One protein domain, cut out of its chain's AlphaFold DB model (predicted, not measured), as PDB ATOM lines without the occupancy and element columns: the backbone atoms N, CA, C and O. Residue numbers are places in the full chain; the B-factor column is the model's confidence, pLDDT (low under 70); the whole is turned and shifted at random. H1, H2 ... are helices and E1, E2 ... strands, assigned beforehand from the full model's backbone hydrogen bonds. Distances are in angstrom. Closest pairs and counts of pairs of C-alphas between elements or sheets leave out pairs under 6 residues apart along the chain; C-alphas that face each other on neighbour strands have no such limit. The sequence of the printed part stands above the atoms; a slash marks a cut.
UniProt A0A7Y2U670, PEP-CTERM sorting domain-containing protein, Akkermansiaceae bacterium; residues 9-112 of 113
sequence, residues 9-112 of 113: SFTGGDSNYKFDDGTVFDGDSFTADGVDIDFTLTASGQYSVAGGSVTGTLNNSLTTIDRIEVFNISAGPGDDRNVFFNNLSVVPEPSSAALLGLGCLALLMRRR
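AT A GLANCE: This is residues 9 to 112 of the 113 residues of the protein "PEP-CTERM sorting domain-containing protein" of Akkermansiaceae bacterium (UniProt A0A7Y2U670). With little regular structure, this is a loop-rich body with a small sheet of three strands, E1, E2 and E3, and two long stretches with no named element, residues 9 to 37 and 58 to 95, while residues 94 to 112, mostly helix H1, stick out from the body as an arm. The 104 printed residues hold E1, E2, E3 and H1 in that order, a mixed class with 30 residues in named elements. E1, E2, E3 form an antiparallel meander, each strand the neighbour of the one before. The whole is only just extended, close to loose, with a radius of gyration of the C-alphas of 19.4 A and spans of 69 by 27 by 23 A.

IN THESE COORDINATES: After unnamed residues 9 to 37, E1 is residues 38 to 43, 15.3 A, from C-alpha 38 at (33.368, 15.053, -29.764). E2 is residues 46 to 50, 13.7 A; E3 is residues 54 to 57, 10.5 A. H1, residues 96 to 110, runs 20.6 A to C-alpha 110 at (47.974, -17.403, -17.091).

HOW THE PARTS SIT: Hairpin E1 and E2 has N 40 and O 48 at 2.9 A, within hydrogen-bond range; hairpin E2 and E3 has N 49 and O 54 at 3.0 A. H1 is not on the sheet, and every O i to N i+4 pair in it is within range.

THE WHOLE: The printed part has no cut. The link E3 to H1 is long, 38 residues. Residues 52 and 94 have pLDDT under 70.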
ATOM      1  N   SER A   9      32.383  26.010 -37.124       89.50
ATOM      2  CA  SER A   9      31.824  27.355 -37.053       89.50
ATOM      3  C   SER A   9      30.349  27.406 -37.426       89.50
ATOM      4  O   SER A   9      29.787  26.517 -38.071       89.50
ATOM      5  N   PHE A  10      29.712  28.489 -36.991       89.00
ATOM      6  CA  PHE A  10      28.368  28.872 -37.388       89.00
ATOM      7  C   PHE A  10      28.406  30.259 -38.022       89.00
ATOM      8  O   PHE A  10      28.987  31.188 -37.462       89.00
ATOM      9  N   THR A  11      27.749  30.412 -39.171       88.00
ATOM     10  CA  THR A  11      27.528  31.721 -39.790       88.00
ATOM     11  C   THR A  11      26.090  32.159 -39.551       88.00
ATOM     12  O   THR A  11      25.151  31.433 -39.866       88.00
ATOM     13  N   GLY A  12      25.907  33.366 -39.011       85.19
ATOM     14  CA  GLY A  12      24.583  33.919 -38.730       85.19
ATOM     15  C   GLY A  12      23.661  33.880 -39.953       85.19
ATOM     16  O   GLY A  12      23.988  34.437 -40.997       85.19
ATOM     17  N   GLY A  13      22.500  33.240 -39.796       85.25
ATOM     18  CA  GLY A  13      21.513  33.042 -40.862       85.25
ATOM     19  C   GLY A  13      21.523  31.645 -41.485       85.25
ATOM     20  O   GLY A  13      20.552  31.292 -42.151       85.25
ATOM     21  N   ASP A  14      22.558  30.836 -41.236       89.31
ATOM     22  CA  ASP A  14      22.567  29.430 -41.635       89.31
ATOM     23  C   ASP A  14      21.712  28.568 -40.693       89.31
ATOM     24  O   ASP A  14      21.350  28.964 -39.584       89.31
ATOM     25  N   SER A  15      21.387  27.357 -41.143       91.62
ATOM     26  CA  SER A  15      20.696  26.351 -40.325       91.62
ATOM     27  C   SER A  15      21.643  25.325 -39.700       91.62
ATOM     28  O   SER A  15      21.239  24.622 -38.782       91.62
ATOM     29  N   ASN A  16      22.889  25.228 -40.171       90.94
ATOM     30  CA  ASN A  16      23.833  24.187 -39.760       90.94
ATOM     31  C   ASN A  16      25.229  24.761 -39.514       90.94
ATOM     32  O   ASN A  16      25.608  25.771 -40.113       90.94
ATOM     33  N   TYR A  17      25.994  24.063 -38.680       90.94
ATOM     34  CA  TYR A  17      27.424  24.288 -38.509       90.94
ATOM     35  C   TYR A  17      28.221  23.753 -39.706       90.94
ATOM     36  O   TYR A  17      27.742  22.891 -40.457       90.94
ATOM     37  N   LYS A  18      29.436  24.268 -39.896       91.56
ATOM     38  CA  LYS A  18      30.334  23.892 -40.995       91.56
ATOM     39  C   LYS A  18      31.775  23.743 -40.514       91.56
ATOM     40  O   LYS A  18      32.165  24.351 -39.518       91.56
ATOM     41  N   PHE A  19      32.545  22.962 -41.264       91.06
ATOM     42  CA  PHE A  19      33.997  22.849 -41.131       91.06
ATOM     43  C   PHE A  19      34.726  23.798 -42.094       91.06
ATOM     44  O   PHE A  19      34.111  24.347 -43.013       91.06
ATOM     45  N   ASP A  20      36.039  23.952 -41.914       87.38
ATOM     46  CA  ASP A  20      36.922  24.815 -42.726       87.38
ATOM     47  C   ASP A  20      36.789  24.623 -44.241       87.38
ATOM     48  O   ASP A  20      36.931  25.569 -45.017       87.38
ATOM     49  N   ASP A  21      36.536  23.391 -44.676       86.00
ATOM     50  CA  ASP A  21      36.399  23.022 -46.086       86.00
ATOM     51  C   ASP A  21      34.981  23.258 -46.642       86.00
ATOM     52  O   ASP A  21      34.706  22.983 -47.813       86.00
ATOM     53  N   GLY A  22      34.079  23.793 -45.814       88.88
ATOM     54  CA  GLY A  22      32.679  24.036 -46.133       88.88
ATOM     55  C   GLY A  22      31.777  22.814 -45.963       88.88
ATOM     56  O   GLY A  22      30.571  22.934 -46.209       88.88
ATOM     57  N   THR A  23      32.313  21.664 -45.538       90.69
ATOM     58  CA  THR A  23      31.511  20.478 -45.225       90.69
ATOM     59  C   THR A  23      30.496  20.830 -44.143       90.69
ATOM     60  O   THR A  23      30.833  21.410 -43.111       90.69
ATOM     61  N   VAL A  24      29.232  20.499 -44.395       91.31
ATOM     62  CA  VAL A  24      28.143  20.718 -43.441       91.31
ATOM     63  C   VAL A  24      28.223  19.650 -42.359       91.31
ATOM     64  O   VAL A  24      28.327  18.464 -42.674       91.31
ATOM     65  N   PHE A  25      28.149  20.069 -41.099       90.56
ATOM     66  CA  PHE A  25      27.956  19.139 -39.998       90.56
ATOM     67  C   PHE A  25      26.558  18.531 -40.097       90.56
ATOM     68  O   PHE A  25      25.557  19.248 -40.107       90.56
ATOM     69  N   ASP A  26      26.502  17.211 -40.217       86.81
ATOM     70  CA  ASP A  26      25.281  16.422 -40.391       86.81
ATOM     71  C   ASP A  26      24.708  15.896 -39.065       86.81
ATOM     72  O   ASP A  26      23.800  15.066 -39.075       86.81
ATOM     73  N   GLY A  27      25.245  16.374 -37.941       86.00
ATOM     74  CA  GLY A  27      24.692  16.157 -36.613       86.00
ATOM     75  C   GLY A  27      23.587  17.145 -36.268       86.00
ATOM     76  O   GLY A  27      22.652  17.354 -37.040       86.00
ATOM     77  N   ASP A  28      23.693  17.764 -35.094       85.69
ATOM     78  CA  ASP A  28      22.732  18.774 -34.664       85.69
ATOM     79  C   ASP A  28      22.798  20.026 -35.552       85.69
ATOM     80  O   ASP A  28      23.859  20.608 -35.803       85.69
ATOM     81  N   SER A  29      21.627  20.474 -36.005       87.38
ATOM     82  CA  SER A  29      21.462  21.806 -36.586       87.38
ATOM     83  C   SER A  29      21.742  22.890 -35.541       87.38
ATOM     84  O   SER A  29      21.725  22.640 -34.337       87.38
ATOM     85  N   PHE A  30      21.976  24.122 -35.995       87.06
ATOM     86  CA  PHE A  30      22.238  25.238 -35.090       87.06
ATOM     87  C   PHE A  30      21.102  25.437 -34.079       87.06
ATOM     88  O   PHE A  30      19.934  25.568 -34.458       87.06
ATOM     89  N   THR A  31      21.466  25.539 -32.798       85.31
ATOM     90  CA  THR A  31      20.559  25.945 -31.719       85.31
ATOM     91  C   THR A  31      21.193  27.042 -30.865       85.31
ATOM     92  O   THR A  31      22.416  27.147 -30.755       85.31
ATOM     93  N   ALA A  32      20.354  27.862 -30.229       79.69
ATOM     94  CA  ALA A  32      20.812  28.853 -29.254       79.69
ATOM     95  C   ALA A  32      21.196  28.227 -27.898       79.69
ATOM     96  O   ALA A  32      21.781  28.910 -27.061       79.69
ATOM     97  N   ASP A  33      20.888  26.943 -27.693       83.00
ATOM     98  CA  ASP A  33      21.140  26.219 -26.445       83.00
ATOM     99  C   ASP A  33      22.564  25.628 -26.387       83.00
ATOM    100  O   ASP A  33      22.996  25.126 -25.347       83.00
ATOM    101  N   GLY A  34      23.312  25.732 -27.489       79.06
ATOM    102  CA  GLY A  34      24.654  25.184 -27.648       79.06
ATOM    103  C   GLY A  34      24.668  23.873 -28.434       79.06
ATOM    104  O   GLY A  34      23.649  23.413 -28.944       79.06
ATOM    105  N   VAL A  35      25.860  23.293 -28.557       84.31
ATOM    106  CA  VAL A  35      26.104  22.020 -29.240       84.31
ATOM    107  C   VAL A  35      27.180  21.254 -28.478       84.31
ATOM    108  O   VAL A  35      28.109  21.864 -27.942       84.31
ATOM    109  N   ASP A  36      27.033  19.934 -28.408       87.12
ATOM    110  CA  ASP A  36      28.066  19.032 -27.904       87.12
ATOM    111  C   ASP A  36      28.825  18.428 -29.085       87.12
ATOM    112  O   ASP A  36      28.217  18.040 -30.085       87.12
ATOM    113  N   ILE A  37      30.155  18.407 -29.007       84.56
ATOM    114  CA  ILE A  37      30.996  17.987 -30.128       84.56
ATOM    115  C   ILE A  37      32.184  17.190 -29.615       84.56
ATOM    116  O   ILE A  37      33.053  17.712 -28.914       84.56
ATOM    117  N   ASP A  38      32.271  15.952 -30.083       89.31
ATOM    118  CA  ASP A  38      33.368  15.053 -29.764       89.31
ATOM    119  C   ASP A  38      34.318  14.921 -30.952       89.31
ATOM    120  O   ASP A  38      34.049  14.215 -31.928       89.31
ATOM    121  N   PHE A  39      35.480  15.561 -30.853       88.69
ATOM    122  CA  PHE A  39      36.565  15.386 -31.813       88.69
ATOM    123  C   PHE A  39      37.463  14.226 -31.397       88.69
ATOM    124  O   PHE A  39      38.040  14.226 -30.310       88.69
ATOM    125  N   THR A  40      37.631  13.249 -32.287       90.31
ATOM    126  CA  THR A  40      38.549  12.124 -32.080       90.31
ATOM    127  C   THR A  40      39.618  12.125 -33.154       90.31
ATOM    128  O   THR A  40      39.309  12.060 -34.342       90.31
ATOM    129  N   LEU A  41      40.885  12.144 -32.744       91.12
ATOM    130  CA  LEU A  41      41.994  11.838 -33.637       91.12
ATOM    131  C   LEU A  41      42.016  10.316 -33.858       91.12
ATOM    132  O   LEU A  41      42.165   9.556 -32.910       91.12
ATOM    133  N   THR A  42      41.808   9.862 -35.092       91.19
ATOM    134  CA  THR A  42      41.729   8.425 -35.429       91.19
ATOM    135  C   THR A  42      43.059   7.871 -35.934       91.19
ATOM    136  O   THR A  42      43.328   6.675 -35.830       91.19
ATOM    137  N   ALA A  43      43.896   8.748 -36.485       90.06
ATOM    138  CA  ALA A  43      45.285   8.504 -36.841       90.06
ATOM    139  C   ALA A  43      46.022   9.852 -36.914       90.06
ATOM    140  O   ALA A  43      45.408  10.909 -36.813       90.06
ATOM    141  N   SER A  44      47.339   9.837 -37.134       92.00
ATOM    142  CA  SER A  44      48.135  11.063 -37.302       92.00
ATOM    143  C   SER A  44      47.512  12.003 -38.341       92.00
ATOM    144  O   SER A  44      47.475  11.675 -39.526       92.00
ATOM    145  N   GLY A  45      47.051  13.170 -37.887       91.88
ATOM    146  CA  GLY A  45      46.410  14.185 -38.725       91.88
ATOM    147  C   GLY A  45      45.019  13.824 -39.249       91.88
ATOM    148  O   GLY A  45      44.473  14.592 -40.024       91.88
ATOM    149  N   GLN A  46      44.434  12.692 -38.857       92.38
ATOM    150  CA  GLN A  46      43.121  12.224 -39.316       92.38
ATOM    151  C   GLN A  46      42.136  12.266 -38.153       92.38
ATOM    152  O   GLN A  46      42.456  11.787 -37.064       92.38
ATOM    153  N   TYR A  47      40.930  12.780 -38.374       91.75
ATOM    154  CA  TYR A  47      39.931  12.923 -37.320       91.75
ATOM    155  C   TYR A  47      38.543  12.430 -37.734       91.75
ATOM    156  O   TYR A  47      38.225  12.300 -38.919       91.75
ATOM    157  N   SER A  48      37.719  12.166 -36.727       91.75
ATOM    158  CA  SER A  48      36.272  11.985 -36.833       91.75
ATOM    159  C   SER A  48      35.565  12.881 -35.823       91.75
ATOM    160  O   SER A  48      36.120  13.161 -34.757       91.75
ATOM    161  N   VAL A  49      34.338  13.288 -36.137       90.44
ATOM    162  CA  VAL A  49      33.498  14.101 -35.250       90.44
ATOM    163  C   VAL A  49      32.259  13.302 -34.879       90.44
ATOM    164  O   VAL A  49      31.477  12.955 -35.762       90.44
ATOM    165  N   ALA A  50      32.090  12.977 -33.596       83.69
ATOM    166  CA  ALA A  50      30.869  12.330 -33.124       83.69
ATOM    167  C   ALA A  50      29.724  13.350 -33.026       83.69
ATOM    168  O   ALA A  50      29.947  14.556 -32.957       83.69
ATOM    169  N   GLY A  51      28.488  12.855 -33.091       75.81
ATOM    170  CA  GLY A  51      27.298  13.680 -33.311       75.81
ATOM    171  C   GLY A  51      26.934  13.809 -34.793       75.81
ATOM    172  O   GLY A  51      25.758  13.945 -35.089       75.81
ATOM    173  N   GLY A  52      27.899  13.643 -35.708       69.81
ATOM    174  CA  GLY A  52      27.705  13.527 -37.161       69.81
ATOM    175  C   GLY A  52      28.459  12.329 -37.768       69.81
ATOM    176  O   GLY A  52      29.064  11.535 -37.045       69.81
ATOM    177  N   SER A  53      28.443  12.180 -39.098       81.06
ATOM    178  CA  SER A  53      29.210  11.165 -39.853       81.06
ATOM    179  C   SER A  53      30.434  11.761 -40.563       81.06
ATOM    180  O   SER A  53      30.861  11.272 -41.614       81.06
ATOM    181  N   VAL A  54      31.008  12.831 -40.008       88.38
ATOM    182  CA  VAL A  54      32.108  13.573 -40.636       88.38
ATOM    183  C   VAL A  54      33.467  13.000 -40.241       88.38
ATOM    184  O   VAL A  54      33.770  12.771 -39.068       88.38
ATOM    185  N   THR A  55      34.309  12.801 -41.252       91.62
ATOM    186  CA  THR A  55      35.724  12.443 -41.115       91.62
ATOM    187  C   THR A  55      36.564  13.374 -41.976       91.62
ATOM    188  O   THR A  55      36.086  13.865 -43.000       91.62
ATOM    189  N   GLY A  56      37.810  13.620 -41.573       90.62
ATOM    190  CA  GLY A  56      38.668  14.554 -42.290       90.62
ATOM    191  C   GLY A  56      40.136  14.481 -41.901       90.62
ATOM    192  O   GLY A  56      40.555  13.664 -41.076       90.62
ATOM    193  N   THR A  57      40.918  15.362 -42.517       92.12
ATOM    194  CA  THR A  57      42.343  15.552 -42.239       92.12
ATOM    195  C   THR A  57      42.548  16.944 -41.648       92.12
ATOM    196  O   THR A  57      41.928  17.901 -42.105       92.12
ATOM    197  N   LEU A  58      43.406  17.070 -40.638       91.88
ATOM    198  CA  LEU A  58      43.777  18.362 -40.075       91.88
ATOM    199  C   LEU A  58      44.485  19.210 -41.141       91.88
ATOM    200  O   LEU A  58      45.394  18.755 -41.843       91.88
ATOM    201  N   ASN A  59      44.091  20.475 -41.217       90.50
ATOM    202  CA  ASN A  59      44.730  21.488 -42.033       90.50
ATOM    203  C   ASN A  59      46.182  21.725 -41.595       90.50
ATOM    204  O   ASN A  59      46.614  21.349 -40.502       90.50
ATOM    205  N   ASN A  60      46.952  22.372 -42.472       89.06
ATOM    206  CA  ASN A  60      48.334  22.786 -42.205       89.06
ATOM    207  C   ASN A  60      49.301  21.637 -41.864       89.06
ATOM    208  O   ASN A  60      50.317  21.852 -41.202       89.06
ATOM    209  N   SER A  61      48.998  20.419 -42.332       89.19
ATOM    210  CA  SER A  61      49.804  19.215 -42.089       89.19
ATOM    211  C   SER A  61      50.032  18.923 -40.601       89.19
ATOM    212  O   SER A  61      51.040  18.312 -40.234       89.19
ATOM    213  N   LEU A  62      49.105  19.357 -39.742       90.94
ATOM    214  CA  LEU A  62      49.156  19.042 -38.323       90.94
ATOM    215  C   LEU A  62      48.901  17.549 -38.104       90.94
ATOM    216  O   LEU A  62      48.108  16.917 -38.800       90.94
ATOM    217  N   THR A  63      49.581  16.983 -37.111       91.69
ATOM    218  CA  THR A  63      49.479  15.558 -36.768       91.69
ATOM    219  C   THR A  63      48.733  15.311 -35.462       91.69
ATOM    220  O   THR A  63      48.293  14.188 -35.225       91.69
ATOM    221  N   THR A  64      48.565  16.347 -34.639       88.38
ATOM    222  CA  THR A  64      47.932  16.313 -33.316       88.38
ATOM    223  C   THR A  64      47.031  17.527 -33.108       88.38
ATOM    224  O   THR A  64      47.258  18.570 -33.717       88.38
ATOM    225  N   ILE A  65      46.065  17.415 -32.193       84.12
ATOM    226  CA  ILE A  65      45.279  18.547 -31.686       84.12
ATOM    227  C   ILE A  65      45.924  19.005 -30.372       84.12
ATOM    228  O   ILE A  65      45.838  18.308 -29.363       84.12
ATOM    229  N   ASP A  66      46.609  20.147 -30.387       85.62
ATOM    230  CA  ASP A  66      47.319  20.712 -29.228       85.62
ATOM    231  C   ASP A  66      46.741  22.058 -28.756       85.62
ATOM    232  O   ASP A  66      47.133  22.581 -27.708       85.62
ATOM    233  N   ARG A  67      45.782  22.608 -29.509       84.00
ATOM    234  CA  ARG A  67      45.129  23.885 -29.237       84.00
ATOM    235  C   ARG A  67      43.653  23.827 -29.604       84.00
ATOM    236  O   ARG A  67      43.284  23.311 -30.651       84.00
ATOM    237  N   ILE A  68      42.835  24.434 -28.749       82.94
ATOM    238  CA  ILE A  68      41.419  24.692 -28.999       82.94
ATOM    239  C   ILE A  68      41.208  26.200 -28.899       82.94
ATOM    240  O   ILE A  68      41.688  26.845 -27.962       82.94
ATOM    241  N   GLU A  69      40.517  26.761 -29.884       83.62
ATOM    242  CA  GLU A  69      40.144  28.169 -29.929       83.62
ATOM    243  C   GLU A  69      38.634  28.265 -30.054       83.62
ATOM    244  O   GLU A  69      38.037  27.595 -30.888       83.62
ATOM    245  N   VAL A  70      38.030  29.116 -29.232       81.50
ATOM    246  CA  VAL A  70      36.616  29.445 -29.349       81.50
ATOM    247  C   VAL A  70      36.457  30.939 -29.333       81.50
ATOM    248  O   VAL A  70      37.032  31.647 -28.504       81.50
ATOM    249  N   PHE A  71      35.696  31.406 -30.303       80.19
ATOM    250  CA  PHE A  71      35.522  32.810 -30.578       80.19
ATOM    251  C   PHE A  71      34.145  33.036 -31.186       80.19
ATOM    252  O   PHE A  71      33.535  32.138 -31.760       80.19
ATOM    253  N   ASN A  72      33.678  34.272 -31.075       82.25
ATOM    254  CA  ASN A  72      32.573  34.773 -31.869       82.25
ATOM    255  C   ASN A  72      33.113  35.879 -32.771       82.25
ATOM    256  O   ASN A  72      33.804  36.781 -32.289       82.25
ATOM    257  N   ILE A  73      32.810  35.826 -34.063       80.62
ATOM    258  CA  ILE A  73      33.187  36.873 -35.014       80.62
ATOM    259  C   ILE A  73      31.945  37.685 -35.356       80.62
ATOM    260  O   ILE A  73      30.888  37.142 -35.655       80.62
ATOM    261  N   SER A  74      32.091  39.011 -35.347       80.25
ATOM    262  CA  SER A  74      31.037  39.943 -35.771       80.25
ATOM    263  C   SER A  74      29.725  39.829 -34.983       80.25
ATOM    264  O   SER A  74      28.669  40.221 -35.475       80.25
ATOM    265  N   ALA A  75      29.792  39.373 -33.730       78.75
ATOM    266  CA  ALA A  75      28.641  39.254 -32.837       78.75
ATOM    267  C   ALA A  75      27.945  40.599 -32.553       78.75
ATOM    268  O   ALA A  75      26.771  40.642 -32.200       78.75
ATOM    269  N   GLY A  76      28.649  41.722 -32.715       83.00
ATOM    270  CA  GLY A  76      28.209  43.027 -32.222       83.00
ATOM    271  C   GLY A  76      28.359  43.145 -30.697       83.00
ATOM    272  O   GLY A  76      28.912  42.249 -30.063       83.00
ATOM    273  N   PRO A  77      27.927  44.266 -30.097       81.88
ATOM    274  CA  PRO A  77      28.010  44.464 -28.652       81.88
ATOM    275  C   PRO A  77      26.906  43.689 -27.916       81.88
ATOM    276  O   PRO A  77      25.791  43.583 -28.429       81.88
ATOM    277  N   GLY A  78      27.194  43.221 -26.698       81.50
ATOM    278  CA  GLY A  78      26.220  42.579 -25.807       81.50
ATOM    279  C   GLY A  78      26.722  41.257 -25.227       81.50
ATOM    280  O   GLY A  78      27.273  40.428 -25.949       81.50
ATOM    281  N   ASP A  79      26.535  41.064 -23.919       81.06
ATOM    282  CA  ASP A  79      27.009  39.867 -23.207       81.06
ATOM    283  C   ASP A  79      26.229  38.597 -23.578       81.06
ATOM    284  O   ASP A  79      26.750  37.490 -23.456       81.06
ATOM    285  N   ASP A  80      25.006  38.759 -24.091       78.62
ATOM    286  CA  ASP A  80      24.145  37.704 -24.638       78.62
ATOM    287  C   ASP A  80      24.740  37.013 -25.872       78.62
ATOM    288  O   ASP A  80      24.251  35.972 -26.301       78.62
ATOM    289  N   ARG A  81      25.801  37.589 -26.445       76.38
ATOM    290  CA  ARG A  81      26.444  37.125 -27.680       76.38
ATOM    291  C   ARG A  81      27.848  36.585 -27.444       76.38
ATOM    292  O   ARG A  81      28.546  36.237 -28.396       76.38
ATOM    293  N   ASN A  82      28.279  36.532 -26.189       78.00
ATOM    294  CA  ASN A  82      29.529  35.888 -25.829       78.00
ATOM    295  C   ASN A  82      29.404  34.375 -26.042       78.00
ATOM    296  O   ASN A  82      28.358  33.780 -25.789       78.00
ATOM    297  N   VAL A  83      30.484  33.752 -26.512       78.50
ATOM    298  CA  VAL A  83      30.561  32.292 -26.613       78.50
ATOM    299  C   VAL A  83      31.208  31.758 -25.345       78.50
ATOM    300  O   VAL A  83      32.208  32.300 -24.871       78.50
ATOM    301  N   PHE A  84      30.636  30.687 -24.802       77.19
ATOM    302  CA  PHE A  84      31.087  30.063 -23.566       77.19
ATOM    303  C   PHE A  84      31.333  28.570 -23.776       77.19
ATOM    304  O   PHE A  84      30.626  27.913 -24.534       77.19
ATOM    305  N   PHE A  85      32.316  28.035 -23.052       75.31
ATOM    306  CA  PHE A  85      32.482  26.600 -22.857       75.31
ATOM    307  C   PHE A  85      31.864  26.195 -21.524       75.31
ATOM    308  O   PHE A  85      32.259  26.721 -20.483       75.31
ATOM    309  N   ASN A  86      30.952  25.224 -21.545       81.12
ATOM    310  CA  ASN A  86      30.426  24.642 -20.310       81.12
ATOM    311  C   ASN A  86      31.368  23.577 -19.741       81.12
ATOM    312  O   ASN A  86      31.611  23.548 -18.536       81.12
ATOM    313  N   ASN A  87      31.904  22.704 -20.595       83.19
ATOM    314  CA  ASN A  87      32.766  21.603 -20.186       83.19
ATOM    315  C   ASN A  87      33.804  21.298 -21.275       83.19
ATOM    316  O   ASN A  87      33.497  21.402 -22.460       83.19
ATOM    317  N   LEU A  88      35.015  20.905 -20.872       84.25
ATOM    318  CA  LEU A  88      36.054  20.401 -21.770       84.25
ATOM    319  C   LEU A  88      36.651  19.132 -21.165       84.25
ATOM    320  O   LEU A  88      37.166  19.155 -20.046       84.25
ATOM    321  N   SER A  89      36.607  18.041 -21.923       88.19
ATOM    322  CA  SER A  89      37.240  16.775 -21.564       88.19
ATOM    323  C   SER A  89      38.294  16.427 -22.607       88.19
ATOM    324  O   SER A  89      37.999  16.376 -23.796       88.19
ATOM    325  N   VAL A  90      39.525  16.179 -22.162       86.69
ATOM    326  CA  VAL A  90      40.593  15.647 -23.014       86.69
ATOM    327  C   VAL A  90      40.889  14.242 -22.524       86.69
ATOM    328  O   VAL A  90      41.376  14.063 -21.406       86.69
ATOM    329  N   VAL A  91      40.574  13.247 -23.348       85.19
ATOM    330  CA  VAL A  91      40.789  11.834 -23.032       85.19
ATOM    331  C   VAL A  91      42.036  11.359 -23.777       85.19
ATOM    332  O   VAL A  91      41.997  11.243 -25.000       85.19
ATOM    333  N   PRO A  92      43.156  11.091 -23.081       77.69
ATOM    334  CA  PRO A  92      44.323  10.504 -23.720       77.69
ATOM    335  C   PRO A  92      43.997   9.108 -24.242       77.69
ATOM    336  O   PRO A  92      43.334   8.323 -23.556       77.69
ATOM    337  N   GLU A  93      44.533   8.758 -25.409       71.19
ATOM    338  CA  GLU A  93      44.522   7.367 -25.847       71.19
ATOM    339  C   GLU A  93      45.215   6.485 -24.793       71.19
ATOM    340  O   GLU A  93      46.249   6.880 -24.230       71.19
ATOM    341  N   PRO A  94      44.695   5.274 -24.509       68.06
ATOM    342  CA  PRO A  94      45.416   4.321 -23.686       68.06
ATOM    343  C   PRO A  94      46.758   4.053 -24.359       68.06
ATOM    344  O   PRO A  94      46.806   3.464 -25.436       68.06
ATOM    345  N   SER A  95      47.855   4.496 -23.741       74.94
ATOM    346  CA  SER A  95      49.174   4.255 -24.322       74.94
ATOM    347  C   SER A  95      49.328   2.759 -24.613       74.94
ATOM    348  O   SER A  95      49.059   1.917 -23.750       74.94
ATOM    349  N   SER A  96      49.781   2.407 -25.816       76.19
ATOM    350  CA  SER A  96      50.025   1.007 -26.190       76.19
ATOM    351  C   SER A  96      50.933   0.295 -25.180       76.19
ATOM    352  O   SER A  96      50.829  -0.913 -24.998       76.19
ATOM    353  N   ALA A  97      51.771   1.045 -24.455       73.25
ATOM    354  CA  ALA A  97      52.566   0.568 -23.328       73.25
ATOM    355  C   ALA A  97      51.720   0.067 -22.141       73.25
ATOM    356  O   ALA A  97      52.029  -0.984 -21.582       73.25
ATOM    357  N   ALA A  98      50.644   0.769 -21.768       79.31
ATOM    358  CA  ALA A  98      49.723   0.327 -20.722       79.31
ATOM    359  C   ALA A  98      48.992  -0.959 -21.132       79.31
ATOM    360  O   ALA A  98      48.913  -1.905 -20.346       79.31
ATOM    361  N   LEU A  99      48.528  -1.035 -22.384       84.38
ATOM    362  CA  LEU A  99      47.853  -2.227 -22.903       84.38
ATOM    363  C   LEU A  99      48.811  -3.424 -23.008       84.38
ATOM    364  O   LEU A  99      48.457  -4.538 -22.626       84.38
ATOM    365  N   LEU A 100      50.047  -3.190 -23.454       86.19
ATOM    366  CA  LEU A 100      51.095  -4.207 -23.496       86.19
ATOM    367  C   LEU A 100      51.460  -4.681 -22.086       86.19
ATOM    368  O   LEU A 100      51.575  -5.880 -21.859       86.19
ATOM    369  N   GLY A 101      51.576  -3.763 -21.123       87.75
ATOM    370  CA  GLY A 101      51.832  -4.086 -19.720       87.75
ATOM    371  C   GLY A 101      50.736  -4.966 -19.116       87.75
ATOM    372  O   GLY A 101      51.038  -5.989 -18.499       87.75
ATOM    373  N   LEU A 102      49.468  -4.628 -19.359       88.69
ATOM    374  CA  LEU A 102      48.320  -5.438 -18.940       88.69
ATOM    375  C   LEU A 102      48.284  -6.794 -19.654       88.69
ATOM    376  O   LEU A 102      48.039  -7.815 -19.012       88.69
ATOM    377  N   GLY A 103      48.588  -6.832 -20.951       91.31
ATOM    378  CA  GLY A 103      48.706  -8.070 -21.723       91.31
ATOM    379  C   GLY A 103      49.811  -8.985 -21.190       91.31
ATOM    380  O   GLY A 103      49.578 -10.170 -20.950       91.31
ATOM    381  N   CYS A 104      50.999  -8.440 -20.918       91.75
ATOM    382  CA  CYS A 104      52.109  -9.165 -20.304       91.75
ATOM    383  C   CYS A 104      51.746  -9.673 -18.906       91.75
ATOM    384  O   CYS A 104      52.035 -10.827 -18.584       91.75
ATOM    385  N   LEU A 105      51.077  -8.858 -18.089       91.69
ATOM    386  CA  LEU A 105      50.634  -9.258 -16.756       91.69
ATOM    387  C   LEU A 105      49.593 -10.384 -16.820       91.69
ATOM    388  O   LEU A 105      49.721 -11.376 -16.103       91.69
ATOM    389  N   ALA A 106      48.616 -10.285 -17.722       93.50
ATOM    390  CA  ALA A 106      47.623 -11.329 -17.955       93.50
ATOM    391  C   ALA A 106      48.275 -12.641 -18.429       93.50
ATOM    392  O   ALA A 106      47.913 -13.724 -17.963       93.50
ATOM    393  N   LEU A 107      49.287 -12.558 -19.300       92.88
ATOM    394  CA  LEU A 107      50.073 -13.716 -19.734       92.88
ATOM    395  C   LEU A 107      50.874 -14.334 -18.581       92.88
ATOM    396  O   LEU A 107      50.905 -15.559 -18.446       92.88
ATOM    397  N   LEU A 108      51.483 -13.519 -17.717       94.06
ATOM    398  CA  LEU A 108      52.184 -13.994 -16.521       94.06
ATOM    399  C   LEU A 108      51.223 -14.666 -15.531       94.06
ATOM    400  O   LEU A 108      51.550 -15.717 -14.984       94.06
ATOM    401  N   MET A 109      50.023 -14.114 -15.343       92.75
ATOM    402  CA  MET A 109      48.982 -14.710 -14.501       92.75
ATOM    403  C   MET A 109      48.452 -16.028 -15.082       92.75
ATOM    404  O   MET A 109      48.193 -16.963 -14.325       92.75
ATOM    405  N   ARG A 110      48.355 -16.151 -16.413       90.25
ATOM    406  CA  ARG A 110      47.974 -17.403 -17.091       90.25
ATOM    407  C   ARG A 110      49.031 -18.501 -16.951       90.25
ATOM    408  O   ARG A 110      48.662 -19.664 -16.895       90.25
ATOM    409  N   ARG A 111      50.319 -18.153 -16.871       86.62
ATOM    410  CA  ARG A 111      51.419 -19.125 -16.677       86.62
ATOM    411  C   ARG A 111      51.512 -19.679 -15.250       86.62
ATOM    412  O   ARG A 111      52.293 -20.596 -15.029       86.62
ATOM    413  N   ARG A 112      50.781 -19.105 -14.285       77.50
ATOM    414  CA  ARG A 112      50.785 -19.525 -12.869       77.50
ATOM    415  C   ARG A 112      49.586 -20.403 -12.482       77.50
ATOM    416  O   ARG A 112      49.437 -20.697 -11.298       77.50
TER     417      ARG A 112